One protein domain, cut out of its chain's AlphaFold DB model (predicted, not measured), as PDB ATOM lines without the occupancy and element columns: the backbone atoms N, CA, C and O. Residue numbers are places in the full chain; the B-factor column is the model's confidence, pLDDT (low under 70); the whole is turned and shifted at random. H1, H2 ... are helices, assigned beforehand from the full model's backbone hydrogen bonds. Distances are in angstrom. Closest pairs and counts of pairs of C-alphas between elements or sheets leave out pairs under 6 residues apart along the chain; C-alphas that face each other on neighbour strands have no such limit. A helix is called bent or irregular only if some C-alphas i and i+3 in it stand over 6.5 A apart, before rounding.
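This is residues 533 to 601 and 629 to 698 of the 708 residues of an uncharacterized protein of Isoptericola sp. CG 20/1183 (UniProt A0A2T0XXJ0). One long helix, H4, forms the spine of an elongated helical body: the hairpin of H1 and H2 packs along part of it, with H6 on H2 and H4, and short H5 folds back at its far end. At the other end, H3 runs beyond the start of H4, and its residues 592 to 601 stick out as a free arm. The printed part has 139 residues with six named helices, H1 to H6 in order along the chain, and no named strand; the class is all helix. It is loose, with a radius of gyration of the C-alphas of 19.7 A, and spans 75 by 24 by 21 A.

H1, residues 533 to 552, and H2, residues 558 to 575, form a helical hairpin at a shallow tilt of 10 degrees, opposite ways; their closest C-alphas, those of Ala 548 and Pro 558, are 4.6 A apart. H3, residues 579 to 601, is apart from H1 and H2. The hub is H4, residues 632 to 664, which touches the five other helices. Residues 541 to 549 of H1 touch it at a steep tilt of 46 degrees, the same way, with C-alphas 545 and 658 closest at 4.8 A. H2 and H4 run opposite ways at 37 degrees, only just a steep tilt; C-alphas 566 and 651 are closest, at 6.8 A. Residues 580 to 588 of H3 touch residues 632 to 639 of H4, opposite ways at a shallow tilt of 20 degrees, with C-alphas 581 and 635 closest at 5.8 A. H5, residues 669 to 676, forms a helical hairpin with H4; C-alphas 655 and 676 are closest, at 5.8 A. H6, residues 684 to 697, touches H2 at a shallow tilt of 31 degrees, the same way, with C-alphas 574 and 694 closest at 4.2 A. It also touches residues 643 to 651 of H4, C-alphas 647 and 690 being closest at 7.0 A. Every O i to N i+4 pair is within hydrogen-bond range in H3, H4, H5 and H6; H1 has 13 of 16 and H2 13 of 14.

H1 begins with C-alpha 533 at (173.170, 148.104, 249.564) and is 29.0 A long. It has a kink of 32 degrees near residue 540 and is only just irregular: C-alphas 536 and 539 are 6.7 A apart. H2 measures 26.3 A, H3 32.7 A and H4 46.5 A, H4 ending with C-alpha 664 at (200.231, 157.883, 248.906). H5 is 10.4 A long; H6 is 20.2 A long and ends with C-alpha 697 at (170.411, 143.494, 263.132).

The two C-alphas farthest apart, those of Ala 601 and Gly 666, are 75.2 A apart. Residues 602 to 628 are not printed, and C-alphas 601 and 629 are 21.2 A apart across this cut. Of the links that are printed whole, none is long. The mean pLDDT of the printed part is 72.9; residues 551 to 556, 577 to 601 and 629 to 642 are under 70.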
ATOM      1  N   TRP A 533     172.937 147.666 248.182       88.25
ATOM      2  CA  TRP A 533     173.170 148.104 249.564       88.25
ATOM      3  C   TRP A 533     174.632 147.982 249.984       88.25
ATOM      4  O   TRP A 533     175.219 148.945 250.470       88.25
ATOM      5  N   LEU A 534     175.237 146.815 249.750       85.38
ATOM      6  CA  LEU A 534     176.641 146.565 250.082       85.38
ATOM      7  C   LEU A 534     177.611 147.329 249.170       85.38
ATOM      8  O   LEU A 534     178.780 147.471 249.503       85.38
ATOM      9  N   GLY A 535     177.177 147.743 247.980       81.56
ATOM     10  CA  GLY A 535     177.958 148.597 247.086       81.56
ATOM     11  C   GLY A 535     177.886 150.065 247.500       81.56
ATOM     12  O   GLY A 535     178.893 150.760 247.458       81.56
ATOM     13  N   SER A 536     176.728 150.535 247.971       86.81
ATOM     14  CA  SER A 536     176.572 151.900 248.481       86.81
ATOM     15  C   SER A 536     177.429 152.169 249.722       86.81
ATOM     16  O   SER A 536     177.774 153.317 249.964       86.81
ATOM     17  N   THR A 537     177.829 151.152 250.496       84.50
ATOM     18  CA  THR A 537     178.741 151.347 251.642       84.50
ATOM     19  C   THR A 537     180.185 151.642 251.235       84.50
ATOM     20  O   THR A 537     180.965 152.114 252.058       84.50
ATOM     21  N   ASP A 538     180.558 151.377 249.981       85.69
ATOM     22  CA  ASP A 538     181.936 151.495 249.507       85.69
ATOM     23  C   ASP A 538     182.492 152.933 249.594       85.69
ATOM     24  O   ASP A 538     183.557 153.102 250.191       85.69
ATOM     25  N   PRO A 539     181.799 153.988 249.104       85.88
ATOM     26  CA  PRO A 539     182.283 155.364 249.232       85.88
ATOM     27  C   PRO A 539     182.423 155.814 250.690       85.88
ATOM     28  O   PRO A 539     183.326 156.586 251.010       85.88
ATOM     29  N   TYR A 540     181.557 155.315 251.581       86.19
ATOM     30  CA  TYR A 540     181.647 155.581 253.017       86.19
ATOM     31  C   TYR A 540     182.899 154.935 253.625       86.19
ATOM     32  O   TYR A 540     183.662 155.611 254.310       86.19
ATOM     33  N   LEU A 541     183.166 153.659 253.327       84.19
ATOM     34  CA  LEU A 541     184.378 152.973 253.787       84.19
ATOM     35  C   LEU A 541     185.654 153.650 253.273       84.19
ATOM     36  O   LEU A 541     186.596 153.832 254.043       84.19
ATOM     37  N   ASP A 542     185.667 154.077 252.009       85.56
ATOM     38  CA  ASP A 542     186.802 154.792 251.418       85.56
ATOM     39  C   ASP A 542     187.010 156.164 252.101       85.56
ATOM     40  O   ASP A 542     188.138 156.534 252.429       85.56
ATOM     41  N   GLN A 543     185.935 156.897 252.422       85.38
ATOM     42  CA  GLN A 543     186.015 158.141 253.203       85.38
ATOM     43  C   GLN A 543     186.569 157.902 254.619       85.38
ATOM     44  O   GLN A 543     187.399 158.677 255.103       85.38
ATOM     45  N   MET A 544     186.126 156.832 255.277       84.38
ATOM     46  CA  MET A 544     186.565 156.476 256.626       84.38
ATOM     47  C   MET A 544     188.017 155.993 256.661       84.38
ATOM     48  O   MET A 544     188.719 156.281 257.629       84.38
ATOM     49  N   ALA A 545     188.501 155.345 255.598       83.75
ATOM     50  CA  ALA A 545     189.911 154.996 255.440       83.75
ATOM     51  C   ALA A 545     190.804 156.246 255.418       83.75
ATOM     52  O   ALA A 545     191.797 156.318 256.145       83.75
ATOM     53  N   VAL A 546     190.420 157.263 254.639       84.06
ATOM     54  CA  VAL A 546     191.139 158.545 254.578       84.06
ATOM     55  C   VAL A 546     191.177 159.217 255.954       84.06
ATOM     56  O   VAL A 546     192.226 159.707 256.382       84.06
ATOM     57  N   GLU A 547     190.050 159.235 256.669       81.00
ATOM     58  CA  GLU A 547     189.979 159.840 258.002       81.00
ATOM     59  C   GLU A 547     190.804 159.063 259.037       81.00
ATOM     60  O   GLU A 547     191.543 159.672 259.814       81.00
ATOM     61  N   ALA A 548     190.757 157.728 259.010       78.12
ATOM     62  CA  ALA A 548     191.553 156.877 259.889       78.12
ATOM     63  C   ALA A 548     193.056 157.112 259.680       78.12
ATOM     64  O   ALA A 548     193.799 157.280 260.650       78.12
ATOM     65  N   THR A 549     193.506 157.219 258.427       79.75
ATOM     66  CA  THR A 549     194.908 157.517 258.117       79.75
ATOM     67  C   THR A 549     195.318 158.910 258.602       79.75
ATOM     68  O   THR A 549     196.369 159.052 259.225       79.75
ATOM     69  N   ARG A 550     194.481 159.943 258.412       75.94
ATOM     70  CA  ARG A 550     194.755 161.295 258.946       75.94
ATOM     71  C   ARG A 550     194.880 161.310 260.469       75.94
ATOM     72  O   ARG A 550     195.758 161.992 260.997       75.94
ATOM     73  N   GLN A 551     194.023 160.567 261.169       69.88
ATOM     74  CA  GLN A 551     194.047 160.457 262.630       69.88
ATOM     75  C   GLN A 551     195.295 159.721 263.131       69.88
ATOM     76  O   GLN A 551     195.873 160.148 264.126       69.88
ATOM     77  N   GLY A 552     195.759 158.695 262.407       56.84
ATOM     78  CA  GLY A 552     197.004 157.979 262.704       56.84
ATOM     79  C   GLY A 552     198.280 158.821 262.557       56.84
ATOM     80  O   GLY A 552     199.313 158.468 263.124       56.84
ATOM     81  N   VAL A 553     198.214 159.949 261.839       48.25
ATOM     82  CA  VAL A 553     199.291 160.957 261.755       48.25
ATOM     83  C   VAL A 553     199.221 161.973 262.920       48.25
ATOM     84  O   VAL A 553     200.197 162.681 263.178       48.25
ATOM     85  N   GLY A 554     198.097 162.045 263.648       50.75
ATOM     86  CA  GLY A 554     197.875 162.896 264.831       50.75
ATOM     87  C   GLY A 554     197.805 162.121 266.162       50.75
ATOM     88  O   GLY A 554     198.212 160.970 266.242       50.75
ATOM     89  N   ASP A 555     197.267 162.747 267.222       51.53
ATOM     90  CA  ASP A 555     197.009 162.108 268.538       51.53
ATOM     91  C   ASP A 555     195.718 161.239 268.550       51.53
ATOM     92  O   ASP A 555     195.211 160.885 269.618       51.53
ATOM     93  N   GLY A 556     195.136 160.951 267.380       58.69
ATOM     94  CA  GLY A 556     193.880 160.208 267.231       58.69
ATOM     95  C   GLY A 556     194.076 158.689 267.220       58.69
ATOM     96  O   GLY A 556     195.165 158.196 266.936       58.69
ATOM     97  N   ASP A 557     193.013 157.934 267.520       72.06
ATOM     98  CA  ASP A 557     193.034 156.465 267.473       72.06
ATOM     99  C   ASP A 557     192.447 155.957 266.139       72.06
ATOM    100  O   ASP A 557     191.220 155.932 265.991       72.06
ATOM    101  N   PRO A 558     193.277 155.550 265.156       71.62
ATOM    102  CA  PRO A 558     192.792 155.045 263.869       71.62
ATOM    103  C   PRO A 558     191.931 153.782 264.022       71.62
ATOM    104  O   PRO A 558     191.027 153.558 263.215       71.62
ATOM    105  N   ASP A 559     192.154 152.992 265.078       75.94
ATOM    106  CA  ASP A 559     191.402 151.763 265.331       75.94
ATOM    107  C   ASP A 559     189.953 152.094 265.737       75.94
ATOM    108  O   ASP A 559     189.026 151.361 265.390       75.94
ATOM    109  N   ALA A 560     189.734 153.232 266.407       78.56
ATOM    110  CA  ALA A 560     188.404 153.714 266.777       78.56
ATOM    111  C   ALA A 560     187.595 154.190 265.559       78.56
ATOM    112  O   ALA A 560     186.399 153.903 265.470       78.56
ATOM    113  N   VAL A 561     188.247 154.870 264.607       79.12
ATOM    114  CA  VAL A 561     187.643 155.312 263.336       79.12
ATOM    115  C   VAL A 561     187.204 154.102 262.510       79.12
ATOM    116  O   VAL A 561     186.050 154.010 262.089       79.12
ATOM    117  N   ALA A 562     188.112 153.134 262.352       80.75
ATOM    118  CA  ALA A 562     187.840 151.901 261.631       80.75
ATOM    119  C   ALA A 562     186.725 151.085 262.299       80.75
ATOM    120  O   ALA A 562     185.793 150.645 261.630       80.75
ATOM    121  N   ALA A 563     186.760 150.947 263.628       83.31
ATOM    122  CA  ALA A 563     185.714 150.253 264.365       83.31
ATOM    123  C   ALA A 563     184.349 150.934 264.188       83.31
ATOM    124  O   ALA A 563     183.362 150.227 264.030       83.31
ATOM    125  N   SER A 564     184.272 152.271 264.178       83.25
ATOM    126  CA  SER A 564     183.014 152.999 263.943       83.25
ATOM    127  C   SER A 564     182.428 152.692 262.563       83.25
ATOM    128  O   SER A 564     181.283 152.259 262.472       83.25
ATOM    129  N   ALA A 565     183.243 152.795 261.510       84.19
ATOM    130  CA  ALA A 565     182.826 152.480 260.142       84.19
ATOM    131  C   ALA A 565     182.330 151.030 260.010       84.19
ATOM    132  O   ALA A 565     181.320 150.752 259.359       84.19
ATOM    133  N   VAL A 566     183.018 150.100 260.682       85.12
ATOM    134  CA  VAL A 566     182.628 148.690 260.736       85.12
ATOM    135  C   VAL A 566     181.270 148.510 261.409       85.12
ATOM    136  O   VAL A 566     180.480 147.712 260.909       85.12
ATOM    137  N   LYS A 567     180.945 149.238 262.486       86.69
ATOM    138  CA  LYS A 567     179.623 149.141 263.139       86.69
ATOM    139  C   LYS A 567     178.491 149.527 262.194       86.69
ATOM    140  O   LYS A 567     177.551 148.748 262.039       86.69
ATOM    141  N   ASP A 568     178.614 150.665 261.517       85.94
ATOM    142  CA  ASP A 568     177.592 151.169 260.594       85.94
ATOM    143  C   ASP A 568     177.347 150.209 259.425       85.94
ATOM    144  O   ASP A 568     176.209 149.859 259.107       85.94
ATOM    145  N   VAL A 569     178.420 149.708 258.808       84.69
ATOM    146  CA  VAL A 569     178.312 148.760 257.691       84.69
ATOM    147  C   VAL A 569     177.820 147.388 258.162       84.69
ATOM    148  O   VAL A 569     177.108 146.703 257.425       84.69
ATOM    149  N   SER A 570     178.108 146.998 259.406       82.38
ATOM    150  CA  SER A 570     177.576 145.764 260.002       82.38
ATOM    151  C   SER A 570     176.057 145.799 260.170       82.38
ATOM    152  O   SER A 570     175.430 144.744 260.090       82.38
ATOM    153  N   VAL A 571     175.450 146.982 260.353       83.56
ATOM    154  CA  VAL A 571     173.984 147.145 260.346       83.56
ATOM    155  C   VAL A 571     173.417 146.799 258.969       83.56
ATOM    156  O   VAL A 571     172.459 146.032 258.876       83.56
ATOM    157  N   VAL A 572     174.032 147.307 257.895       84.19
ATOM    158  CA  VAL A 572     173.622 147.004 256.512       84.19
ATOM    159  C   VAL A 572     173.813 145.520 256.208       84.19
ATOM    160  O   VAL A 572     172.886 144.856 255.742       84.19
ATOM    161  N   ALA A 573     174.990 144.977 256.521       81.25
ATOM    162  CA  ALA A 573     175.316 143.572 256.303       81.25
ATOM    163  C   ALA A 573     174.398 142.631 257.099       81.25
ATOM    164  O   ALA A 573     173.940 141.626 256.561       81.25
ATOM    165  N   GLY A 574     174.092 142.962 258.354       75.69
ATOM    166  CA  GLY A 574     173.204 142.170 259.197       75.69
ATOM    167  C   GLY A 574     171.748 142.239 258.744       75.69
ATOM    168  O   GLY A 574     171.087 141.205 258.669       75.69
ATOM    169  N   ALA A 575     171.249 143.424 258.383       79.88
ATOM    170  CA  ALA A 575     169.882 143.595 257.892       79.88
ATOM    171  C   ALA A 575     169.659 143.022 256.477       79.88
ATOM    172  O   ALA A 575     168.517 142.739 256.107       79.88
ATOM    173  N   THR A 576     170.727 142.818 255.699       78.50
ATOM    174  CA  THR A 576     170.672 142.151 254.391       78.50
ATOM    175  C   THR A 576     170.176 140.713 254.562       78.50
ATOM    176  O   THR A 576     170.733 139.920 255.325       78.50
ATOM    177  N   THR A 577     169.096 140.348 253.869       65.81
ATOM    178  CA  THR A 577     168.463 139.041 254.090       65.81
ATOM    179  C   THR A 577     169.171 137.940 253.311       65.81
ATOM    180  O   THR A 577     169.158 137.941 252.087       65.81
ATOM    181  N   SER A 578     169.697 136.926 254.004       57.00
ATOM    182  CA  SER A 578     170.120 135.687 253.344       57.00
ATOM    183  C   SER A 578     168.900 134.828 252.982       57.00
ATOM    184  O   SER A 578     168.088 134.478 253.850       57.00
ATOM    185  N   ASP A 579     168.783 134.446 251.706       55.34
ATOM    186  CA  ASP A 579     167.734 133.557 251.185       55.34
ATOM    187  C   ASP A 579     167.630 132.240 251.968       55.34
ATOM    188  O   ASP A 579     166.537 131.708 252.191       55.34
ATOM    189  N   VAL A 580     168.765 131.756 252.471       48.75
ATOM    190  CA  VAL A 580     168.886 130.544 253.287       48.75
ATOM    191  C   VAL A 580     168.075 130.663 254.585       48.75
ATOM    192  O   VAL A 580     167.315 129.750 254.919       48.75
ATOM    193  N   ILE A 581     168.139 131.810 255.281       50.56
ATOM    194  CA  ILE A 581     167.377 132.068 256.522       50.56
ATOM    195  C   ILE A 581     165.882 132.160 256.226       50.56
ATOM    196  O   ILE A 581     165.059 131.583 256.945       50.56
ATOM    197  N   THR A 582     165.508 132.883 255.166       54.44
ATOM    198  CA  THR A 582     164.101 133.068 254.792       54.44
ATOM    199  C   THR A 582     163.461 131.730 254.415       54.44
ATOM    200  O   THR A 582     162.330 131.438 254.820       54.44
ATOM    201  N   VAL A 583     164.184 130.872 253.688       54.69
ATOM    202  CA  VAL A 583     163.738 129.515 253.338       54.69
ATOM    203  C   VAL A 583     163.665 128.612 254.571       54.69
ATOM    204  O   VAL A 583     162.667 127.902 254.729       54.69
ATOM    205  N   ALA A 584     164.659 128.655 255.462       50.62
ATOM    206  CA  ALA A 584     164.686 127.874 256.699       50.62
ATOM    207  C   ALA A 584     163.514 128.212 257.634       50.62
ATOM    208  O   ALA A 584     162.783 127.314 258.051       50.62
ATOM    209  N   ARG A 585     163.245 129.501 257.878       54.25
ATOM    210  CA  ARG A 585     162.112 129.943 258.709       54.25
ATOM    211  C   ARG A 585     160.756 129.657 258.077       54.25
ATOM    212  O   ARG A 585     159.824 129.287 258.780       54.25
ATOM    213  N   ARG A 586     160.618 129.780 256.750       55.72
ATOM    214  CA  ARG A 586     159.383 129.368 256.055       55.72
ATOM    215  C   ARG A 586     159.128 127.866 256.189       55.72
ATOM    216  O   ARG A 586     157.967 127.463 256.230       55.72
ATOM    217  N   ARG A 587     160.179 127.039 256.232       56.97
ATOM    218  CA  ARG A 587     160.064 125.594 256.490       56.97
ATOM    219  C   ARG A 587     159.673 125.329 257.941       56.97
ATOM    220  O   ARG A 587     158.659 124.684 258.163       56.97
ATOM    221  N   GLU A 588     160.360 125.944 258.898       53.34
ATOM    222  CA  GLU A 588     160.040 125.798 260.321       53.34
ATOM    223  C   GLU A 588     158.624 126.296 260.669       53.34
ATOM    224  O   GLU A 588     157.883 125.615 261.370       53.34
ATOM    225  N   ALA A 589     158.182 127.433 260.125       50.62
ATOM    226  CA  ALA A 589     156.822 127.938 260.322       50.62
ATOM    227  C   ALA A 589     155.756 127.005 259.722       50.62
ATOM    228  O   ALA A 589     154.676 126.851 260.295       50.62
ATOM    229  N   ARG A 590     156.049 126.347 258.588       57.03
ATOM    230  CA  ARG A 590     155.179 125.301 258.025       57.03
ATOM    231  C   ARG A 590     155.155 124.063 258.914       57.03
ATOM    232  O   ARG A 590     154.075 123.511 259.115       57.03
ATOM    233  N   ASP A 591     156.284 123.662 259.481       52.12
ATOM    234  CA  ASP A 591     156.364 122.517 260.392       52.12
ATOM    235  C   ASP A 591     155.612 122.797 261.701       52.12
ATOM    236  O   ASP A 591     154.789 121.985 262.131       52.12
ATOM    237  N   LEU A 592     155.776 123.994 262.271       51.66
ATOM    238  CA  LEU A 592     155.032 124.476 263.439       51.66
ATOM    239  C   LEU A 592     153.524 124.563 263.170       51.66
ATOM    240  O   LEU A 592     152.730 124.111 263.995       51.66
ATOM    241  N   ALA A 593     153.104 125.079 262.010       48.09
ATOM    242  CA  ALA A 593     151.694 125.111 261.615       48.09
ATOM    243  C   ALA A 593     151.117 123.697 261.408       48.09
ATOM    244  O   ALA A 593     149.975 123.429 261.785       48.09
ATOM    245  N   THR A 594     151.917 122.770 260.873       52.06
ATOM    246  CA  THR A 594     151.533 121.365 260.674       52.06
ATOM    247  C   THR A 594     151.377 120.638 262.014       52.06
ATOM    248  O   THR A 594     150.409 119.902 262.209       52.06
ATOM    249  N   ILE A 595     152.259 120.899 262.984       52.94
ATOM    250  CA  ILE A 595     152.163 120.377 264.358       52.94
ATOM    251  C   ILE A 595     150.980 121.007 265.107       52.94
ATOM    252  O   ILE A 595     150.235 120.301 265.792       52.94
ATOM    253  N   GLY A 596     150.740 122.310 264.927       40.97
ATOM    254  CA  GLY A 596     149.559 123.010 265.438       40.97
ATOM    255  C   GLY A 596     148.255 122.394 264.922       40.97
ATOM    256  O   GLY A 596     147.363 122.073 265.715       40.97
ATOM    257  N   ALA A 597     148.171 122.108 263.621       42.88
ATOM    258  CA  ALA A 597     147.039 121.415 263.007       42.88
ATOM    259  C   ALA A 597     146.876 119.971 263.526       42.88
ATOM    260  O   ALA A 597     145.755 119.554 263.820       42.88
ATOM    261  N   PHE A 598     147.972 119.229 263.736       44.12
ATOM    262  CA  PHE A 598     147.943 117.886 264.334       44.12
ATOM    263  C   PHE A 598     147.494 117.889 265.804       44.12
ATOM    264  O   PHE A 598     146.723 117.020 266.208       44.12
ATOM    265  N   SER A 599     147.909 118.877 266.602       41.22
ATOM    266  CA  SER A 599     147.477 119.021 268.003       41.22
ATOM    267  C   SER A 599     145.995 119.408 268.124       41.22
ATOM    268  O   SER A 599     145.289 118.935 269.021       41.22
ATOM    269  N   THR A 600     145.486 120.184 267.161       38.88
ATOM    270  CA  THR A 600     144.067 120.554 267.060       38.88
ATOM    271  C   THR A 600     143.220 119.364 266.580       38.88
ATOM    272  O   THR A 600     142.154 119.092 267.126       38.88
ATOM    273  N   ALA A 601     143.722 118.562 265.636       36.62
ATOM    274  CA  ALA A 601     143.069 117.322 265.206       36.62
ATOM    275  C   ALA A 601     143.066 116.236 266.304       36.62
ATOM    276  O   ALA A 601     142.074 115.524 266.470       36.62
ATOM    277  N   THR A 629     162.797 119.412 263.385       47.06
ATOM    278  CA  THR A 629     164.050 119.483 262.635       47.06
ATOM    279  C   THR A 629     164.505 120.929 262.732       47.06
ATOM    280  O   THR A 629     163.822 121.817 262.227       47.06
ATOM    281  N   ASP A 630     165.614 121.167 263.433       50.97
ATOM    282  CA  ASP A 630     166.199 122.496 263.524       50.97
ATOM    283  C   ASP A 630     166.704 122.890 262.134       50.97
ATOM    284  O   ASP A 630     167.802 122.535 261.707       50.97
ATOM    285  N   HIS A 631     165.836 123.557 261.383       53.00
ATOM    286  CA  HIS A 631     166.158 124.122 260.084       53.00
ATOM    287  C   HIS A 631     166.923 125.441 260.231       53.00
ATOM    288  O   HIS A 631     167.542 125.884 259.266       53.00
ATOM    289  N   VAL A 632     166.906 126.046 261.425       53.16
ATOM    290  CA  VAL A 632     167.529 127.337 261.723       53.16
ATOM    291  C   VAL A 632     168.986 127.169 262.138       53.16
ATOM    292  O   VAL A 632     169.794 127.994 261.746       53.16
ATOM    293  N   GLY A 633     169.359 126.107 262.851       55.22
ATOM    294  CA  GLY A 633     170.734 125.808 263.266       55.22
ATOM    295  C   GLY A 633     171.721 125.684 262.096       55.22
ATOM    296  O   GLY A 633     172.680 126.451 262.053       55.22
ATOM    297  N   PRO A 634     171.480 124.810 261.100       57.50
ATOM    298  CA  PRO A 634     172.319 124.712 259.903       57.50
ATOM    299  C   PRO A 634     172.314 125.996 259.064       57.50
ATOM    300  O   PRO A 634     173.356 126.419 258.580       57.50
ATOM    301  N   ALA A 635     171.159 126.664 258.944       55.41
ATOM    302  CA  ALA A 635     171.068 127.961 258.273       55.41
ATOM    303  C   ALA A 635     171.849 129.052 259.025       55.41
ATOM    304  O   ALA A 635     172.403 129.953 258.411       55.41
ATOM    305  N   ARG A 636     171.927 128.970 260.356       61.25
ATOM    306  CA  ARG A 636     172.713 129.873 261.197       61.25
ATOM    307  C   ARG A 636     174.204 129.633 261.011       61.25
ATOM    308  O   ARG A 636     174.943 130.602 260.923       61.25
ATOM    309  N   GLU A 637     174.645 128.381 260.920       62.66
ATOM    310  CA  GLU A 637     176.038 128.054 260.588       62.66
ATOM    311  C   GLU A 637     176.419 128.551 259.183       62.66
ATOM    312  O   GLU A 637     177.495 129.117 259.007       62.66
ATOM    313  N   GLU A 638     175.518 128.431 258.204       59.41
ATOM    314  CA  GLU A 638     175.708 128.954 256.844       59.41
ATOM    315  C   GLU A 638     175.756 130.495 256.812       59.41
ATOM    316  O   GLU A 638     176.566 131.084 256.100       59.41
ATOM    317  N   VAL A 639     174.970 131.170 257.654       60.25
ATOM    318  CA  VAL A 639     175.013 132.636 257.799       60.25
ATOM    319  C   VAL A 639     176.265 133.111 258.524       60.25
ATOM    320  O   VAL A 639     176.781 134.168 258.188       60.25
ATOM    321  N   LEU A 640     176.785 132.344 259.483       65.25
ATOM    322  CA  LEU A 640     178.078 132.635 260.111       65.25
ATOM    323  C   LEU A 640     179.242 132.447 259.123       65.25
ATOM    324  O   LEU A 640     180.244 133.152 259.214       65.25
ATOM    325  N   ALA A 641     179.115 131.540 258.149       65.31
ATOM    326  CA  ALA A 641     180.062 131.461 257.038       65.31
ATOM    327  C   ALA A 641     179.960 132.697 256.119       65.31
ATOM    328  O   ALA A 641     180.985 133.267 255.754       65.31
ATOM    329  N   ALA A 642     178.741 133.169 255.832       65.56
ATOM    330  CA  ALA A 642     178.512 134.412 255.088       65.56
ATOM    331  C   ALA A 642     178.968 135.672 255.856       65.56
ATOM    332  O   ALA A 642     179.419 136.633 255.240       65.56
ATOM    333  N   GLU A 643     178.903 135.674 257.194       75.50
ATOM    334  CA  GLU A 643     179.441 136.746 258.043       75.50
ATOM    335  C   GLU A 643     180.940 136.930 257.794       75.50
ATOM    336  O   GLU A 643     181.395 138.057 257.622       75.50
ATOM    337  N   HIS A 644     181.706 135.835 257.733       75.94
ATOM    338  CA  HIS A 644     183.137 135.907 257.446       75.94
ATOM    339  C   HIS A 644     183.408 136.515 256.063       75.94
ATOM    340  O   HIS A 644     184.240 137.409 255.957       75.94
ATOM    341  N   GLU A 645     182.670 136.106 255.027       76.44
ATOM    342  CA  GLU A 645     182.807 136.671 253.676       76.44
ATOM    343  C   GLU A 645     182.431 138.163 253.620       76.44
ATOM    344  O   GLU A 645     183.120 138.958 252.979       76.44
ATOM    345  N   LEU A 646     181.367 138.572 254.319       76.06
ATOM    346  CA  LEU A 646     180.952 139.976 254.412       76.06
ATOM    347  C   LEU A 646     181.954 140.814 255.209       76.06
ATOM    348  O   LEU A 646     182.227 141.956 254.834       76.06
ATOM    349  N   ARG A 647     182.535 140.251 256.271       83.25
ATOM    350  CA  ARG A 647     183.592 140.888 257.061       83.25
ATOM    351  C   ARG A 647     184.862 141.066 256.237       83.25
ATOM    352  O   ARG A 647     185.404 142.164 256.217       83.25
ATOM    353  N   GLU A 648     185.295 140.043 255.504       81.44
ATOM    354  CA  GLU A 648     186.416 140.140 254.557       81.44
ATOM    355  C   GLU A 648     186.154 141.206 253.488       81.44
ATOM    356  O   GLU A 648     187.001 142.059 253.242       81.44
ATOM    357  N   ARG A 649     184.951 141.240 252.903       79.81
ATOM    358  CA  ARG A 649     184.581 142.266 251.916       79.81
ATOM    359  C   ARG A 649     184.654 143.685 252.482       79.81
ATOM    360  O   ARG A 649     185.098 144.593 251.787       79.81
ATOM    361  N   THR A 650     184.164 143.894 253.698       78.44
ATOM    362  CA  THR A 650     183.979 145.236 254.275       78.44
ATOM    363  C   THR A 650     185.224 145.713 255.014       78.44
ATOM    364  O   THR A 650     185.805 146.734 254.652       78.44
ATOM    365  N   VAL A 651     185.684 144.946 256.003       81.88
ATOM    366  CA  VAL A 651     186.893 145.241 256.782       81.88
ATOM    367  C   VAL A 651     188.143 145.112 255.912       81.88
ATOM    368  O   VAL A 651     189.045 145.938 256.018       81.88
ATOM    369  N   GLY A 652     188.190 144.128 255.007       81.69
ATOM    370  CA  GLY A 652     189.318 143.958 254.090       81.69
ATOM    371  C   GLY A 652     189.448 145.135 253.130       81.69
ATOM    372  O   GLY A 652     190.547 145.652 252.964       81.69
ATOM    373  N   ARG A 653     188.331 145.648 252.593       84.12
ATOM    374  CA  ARG A 653     188.350 146.880 251.790       84.12
ATOM    375  C   ARG A 653     188.831 148.078 252.598       84.12
ATOM    376  O   ARG A 653     189.692 148.801 252.122       84.12
ATOM    377  N   LEU A 654     188.306 148.281 253.806       82.81
ATOM    378  CA  LEU A 654     188.751 149.375 254.674       82.81
ATOM    379  C   LEU A 654     190.267 149.307 254.922       82.81
ATOM    380  O   LEU A 654     190.957 150.318 254.806       82.81
ATOM    381  N   ARG A 655     190.791 148.107 255.205       88.44
ATOM    382  CA  ARG A 655     192.227 147.848 255.358       88.44
ATOM    383  C   ARG A 655     193.007 148.192 254.090       88.44
ATOM    384  O   ARG A 655     194.041 148.849 254.188       88.44
ATOM    385  N   ASP A 656     192.529 147.750 252.933       87.81
ATOM    386  CA  ASP A 656     193.200 147.953 251.651       87.81
ATOM    387  C   ASP A 656     193.183 149.447 251.251       87.81
ATOM    388  O   ASP A 656     194.236 150.000 250.940       87.81
ATOM    389  N   SER A 657     192.049 150.145 251.397       86.50
ATOM    390  CA  SER A 657     191.936 151.595 251.172       86.50
ATOM    391  C   SER A 657     192.820 152.402 252.137       86.50
ATOM    392  O   SER A 657     193.440 153.388 251.737       86.50
ATOM    393  N   MET A 658     192.945 151.983 253.404       85.38
ATOM    394  CA  MET A 658     193.884 152.605 254.351       85.38
ATOM    395  C   MET A 658     195.344 152.374 253.951       85.38
ATOM    396  O   MET A 658     196.171 153.276 254.097       85.38
ATOM    397  N   ALA A 659     195.675 151.180 253.451       86.88
ATOM    398  CA  ALA A 659     197.014 150.868 252.967       86.88
ATOM    399  C   ALA A 659     197.389 151.738 251.760       86.88
ATOM    400  O   ALA A 659     198.490 152.291 251.740       86.88
ATOM    401  N   ASP A 660     196.475 151.901 250.801       88.75
ATOM    402  CA  ASP A 660     196.671 152.750 249.624       88.75
ATOM    403  C   ASP A 660     196.899 154.217 250.022       88.75
ATOM    404  O   ASP A 660     197.878 154.829 249.591       88.75
ATOM    405  N   GLU A 661     196.088 154.759 250.937       86.12
ATOM    406  CA  GLU A 661     196.257 156.128 251.445       86.12
ATOM    407  C   GLU A 661     197.606 156.313 252.174       86.12
ATOM    408  O   GLU A 661     198.299 157.315 251.987       86.12
ATOM    409  N   LEU A 662     198.042 155.332 252.974       84.56
ATOM    410  CA  LEU A 662     199.354 155.363 253.632       84.56
ATOM    411  C   LEU A 662     200.511 155.326 252.621       84.56
ATOM    412  O   LEU A 662     201.518 156.015 252.810       84.56
ATOM    413  N   VAL A 663     200.378 154.551 251.539       88.06
ATOM    414  CA  VAL A 663     201.350 154.531 250.433       88.06
ATOM    415  C   VAL A 663     201.426 155.902 249.763       88.06
ATOM    416  O   VAL A 663     202.531 156.400 249.529       88.06
ATOM    417  N   GLU A 664     200.285 156.539 249.493       88.00
ATOM    418  CA  GLU A 664     200.231 157.883 248.906       88.00
ATOM    419  C   GLU A 664     200.880 158.944 249.806       88.00
ATOM    420  O   GLU A 664     201.549 159.859 249.315       88.00
ATOM    421  N   GLN A 665     200.776 158.783 251.126       83.75
ATOM    422  CA  GLN A 665     201.427 159.641 252.120       83.75
ATOM    423  C   GLN A 665     202.919 159.323 252.338       83.75
ATOM    424  O   GLN A 665     203.601 160.022 253.092       83.75
ATOM    425  N   GLY A 666     203.462 158.313 251.650       85.62
ATOM    426  CA  GLY A 666     204.878 157.948 251.696       85.62
ATOM    427  C   GLY A 666     205.282 157.120 252.917       85.62
ATOM    428  O   GLY A 666     206.468 157.107 253.262       85.62
ATOM    429  N   ALA A 667     204.332 156.437 253.565       86.00
ATOM    430  CA  ALA A 667     204.613 155.530 254.670       86.00
ATOM    431  C   ALA A 667     205.500 154.352 254.225       86.00
ATOM    432  O   ALA A 667     205.442 153.865 253.092       86.00
ATOM    433  N   SER A 668     206.345 153.874 255.132       88.25
ATOM    434  CA  SER A 668     207.174 152.693 254.906       88.25
ATOM    435  C   SER A 668     206.346 151.405 254.946       88.25
ATOM    436  O   SER A 668     205.304 151.324 255.591       88.25
ATOM    437  N   ALA A 669     206.854 150.340 254.318       86.12
ATOM    438  CA  ALA A 669     206.198 149.030 254.332       86.12
ATOM    439  C   ALA A 669     205.944 148.486 255.753       86.12
ATOM    440  O   ALA A 669     204.981 147.755 255.963       86.12
ATOM    441  N   GLN A 670     206.793 148.845 256.723       84.62
ATOM    442  CA  GLN A 670     206.617 148.454 258.122       84.62
ATOM    443  C   GLN A 670     205.491 149.249 258.793       84.62
ATOM    444  O   GLN A 670     204.669 148.656 259.476       84.62
ATOM    445  N   GLU A 671     205.409 150.562 258.557       82.62
ATOM    446  CA  GLU A 671     204.325 151.407 259.082       82.62
ATOM    447  C   GLU A 671     202.963 150.992 258.512       82.62
ATOM    448  O   GLU A 671     201.987 150.905 259.254       82.62
ATOM    449  N   ILE A 672     202.911 150.651 257.218       83.19
ATOM    450  CA  ILE A 672     201.705 150.109 256.577       83.19
ATOM    451  C   ILE A 672     201.314 148.776 257.221       83.19
ATOM    452  O   ILE A 672     200.151 148.590 257.575       83.19
ATOM    453  N   ALA A 673     202.264 147.856 257.420       84.31
ATOM    454  CA  ALA A 673     201.993 146.570 258.064       84.31
ATOM    455  C   ALA A 673     201.490 146.740 259.511       84.31
ATOM    456  O   ALA A 673     200.503 146.120 259.898       84.31
ATOM    457  N   ASP A 674     202.117 147.614 260.299       82.38
ATOM    458  CA  ASP A 674     201.754 147.839 261.702       82.38
ATOM    459  C   ASP A 674     200.387 148.544 261.856       82.38
ATOM    460  O   ASP A 674     199.660 148.306 262.827       82.38
ATOM    461  N   ALA A 675     200.003 149.395 260.898       76.44
ATOM    462  CA  ALA A 675     198.674 150.004 260.841       76.44
ATOM    463  C   ALA A 675     197.597 149.000 260.398       76.44
ATOM    464  O   ALA A 675     196.560 148.878 261.046       76.44
ATOM    465  N   THR A 676     197.861 148.232 259.338       81.19
ATOM    466  CA  THR A 676     196.880 147.322 258.721       81.19
ATOM    467  C   THR A 676     196.618 146.047 259.525       81.19
ATOM    468  O   THR A 676     195.504 145.535 259.495       81.19
ATOM    469  N   VAL A 677     197.588 145.556 260.310       84.06
ATOM    470  CA  VAL A 677     197.414 144.370 261.177       84.06
ATOM    471  C   VAL A 677     196.328 144.572 262.242       84.06
ATOM    472  O   VAL A 677     195.666 143.616 262.645       84.06
ATOM    473  N   ARG A 678     196.131 145.805 262.723       77.19
ATOM    474  CA  ARG A 678     195.155 146.110 263.787       77.19
ATOM    475  C   ARG A 678     193.715 146.156 263.272       77.19
ATOM    476  O   ARG A 678     192.790 145.743 263.974       77.19
ATOM    477  N   ILE A 679     193.558 146.562 262.020       80.50
ATOM    478  CA  ILE A 679     192.295 146.639 261.280       80.50
ATOM    479  C   ILE A 679     192.073 145.414 260.378       80.50
ATOM    480  O   ILE A 679     191.251 145.455 259.469       80.50
ATOM    481  N   ASP A 680     192.813 144.326 260.603       85.56
ATOM    482  CA  ASP A 680     192.643 143.088 259.849       85.56
ATOM    483  C   ASP A 680     191.251 142.471 260.107       85.56
ATOM    484  O   ASP A 680     190.786 142.501 261.254       85.56
ATOM    485  N   PRO A 681     190.578 141.892 259.091       80.75
ATOM    486  CA  PRO A 681     189.277 141.243 259.266       80.75
ATOM    487  C   PRO A 681     189.254 140.180 260.367       80.75
ATOM    488  O   PRO A 681     188.218 139.989 261.005       80.75
ATOM    489  N   ASP A 682     190.375 139.503 260.621       85.38
ATOM    490  CA  ASP A 682     190.492 138.477 261.656       85.38
ATOM    491  C   ASP A 682     191.076 139.001 262.975       85.38
ATOM    492  O   ASP A 682     191.238 138.240 263.940       85.38
ATOM    493  N   SER A 683     191.341 140.307 263.072       85.69
ATOM    494  CA  SER A 683     191.697 140.935 264.338       85.69
ATOM    495  C   SER A 683     190.539 140.795 265.331       85.69
ATOM    496  O   SER A 683     189.364 140.936 264.987       85.69
ATOM    497  N   THR A 684     190.859 140.505 266.598       85.69
ATOM    498  CA  THR A 684     189.842 140.306 267.646       85.69
ATOM    499  C   THR A 684     188.893 141.502 267.735       85.69
ATOM    500  O   THR A 684     187.686 141.317 267.840       85.69
ATOM    501  N   THR A 685     189.425 142.723 267.638       83.94
ATOM    502  CA  THR A 685     188.642 143.960 267.717       83.94
ATOM    503  C   THR A 685     187.645 144.077 266.567       83.94
ATOM    504  O   THR A 685     186.464 144.313 266.823       83.94
ATOM    505  N   MET A 686     188.085 143.895 265.317       84.00
ATOM    506  CA  MET A 686     187.212 144.058 264.147       84.00
ATOM    507  C   MET A 686     186.195 142.930 264.042       84.00
ATOM    508  O   MET A 686     185.015 143.189 263.808       84.00
ATOM    509  N   ARG A 687     186.618 141.693 264.313       84.62
ATOM    510  CA  ARG A 687     185.723 140.538 264.361       84.62
ATOM    511  C   ARG A 687     184.621 140.710 265.398       84.62
ATOM    512  O   ARG A 687     183.453 140.544 265.065       84.62
ATOM    513  N   ASP A 688     184.977 141.030 266.638       84.62
ATOM    514  CA  ASP A 688     184.001 141.119 267.724       84.62
ATOM    515  C   ASP A 688     183.071 142.334 267.523       84.62
ATOM    516  O   ASP A 688     181.874 142.252 267.813       84.62
ATOM    517  N   THR A 689     183.588 143.433 266.954       84.25
ATOM    518  CA  THR A 689     182.789 144.615 266.583       84.25
ATOM    519  C   THR A 689     181.780 144.284 265.487       84.25
ATOM    520  O   THR A 689     180.592 144.567 265.660       84.25
ATOM    521  N   PHE A 690     182.226 143.653 264.395       83.12
ATOM    522  CA  PHE A 690     181.358 143.271 263.281       83.12
ATOM    523  C   PHE A 690     180.287 142.276 263.741       83.12
ATOM    524  O   PHE A 690     179.092 142.528 263.592       83.12
ATOM    525  N   ALA A 691     180.698 141.185 264.397       79.94
ATOM    526  CA  ALA A 691     179.800 140.132 264.862       79.94
ATOM    527  C   ALA A 691     178.738 140.649 265.849       79.94
ATOM    528  O   ALA A 691     177.587 140.208 265.811       79.94
ATOM    529  N   GLY A 692     179.097 141.603 266.716       79.75
ATOM    530  CA  GLY A 692     178.167 142.221 267.660       79.75
ATOM    531  C   GLY A 692     176.994 142.930 266.975       79.75
ATOM    532  O   GLY A 692     175.844 142.678 267.329       79.75
ATOM    533  N   HIS A 693     177.272 143.769 265.972       78.94
ATOM    534  CA  HIS A 693     176.261 144.595 265.287       78.94
ATOM    535  C   HIS A 693     175.546 143.828 264.170       78.94
ATOM    536  O   HIS A 693     174.341 143.988 263.962       78.94
ATOM    537  N   PHE A 694     176.259 142.919 263.505       75.38
ATOM    538  CA  PHE A 694     175.659 141.956 262.591       75.38
ATOM    539  C   PHE A 694     174.639 141.078 263.330       75.38
ATOM    540  O   PHE A 694     173.527 140.870 262.852       75.38
ATOM    541  N   GLY A 695     174.972 140.599 264.533       70.62
ATOM    542  CA  GLY A 695     174.094 139.740 265.328       70.62
ATOM    543  C   GLY A 695     172.806 140.416 265.814       70.62
ATOM    544  O   GLY A 695     171.770 139.752 265.878       70.62
ATOM    545  N   THR A 696     172.835 141.710 266.145       72.38
ATOM    546  CA  THR A 696     171.646 142.451 266.615       72.38
ATOM    547  C   THR A 696     170.673 142.770 265.480       72.38
ATOM    548  O   THR A 696     169.452 142.693 265.650       72.38
ATOM    549  N   THR A 697     171.201 143.082 264.301       73.25
ATOM    550  CA  THR A 697     170.411 143.494 263.132       73.25
ATOM    551  C   THR A 697     169.983 142.309 262.270       73.25
ATOM    552  O   THR A 697     168.877 142.312 261.726       73.25
ATOM    553  N   SER A 698     170.780 141.239 262.237       70.19
ATOM    554  CA  SER A 698     170.467 140.027 261.486       70.19
ATOM    555  C   SER A 698     169.306 139.237 262.061       70.19
ATOM    556  O   SER A 698     169.223 138.924 263.252       70.19
TER     557      SER A 698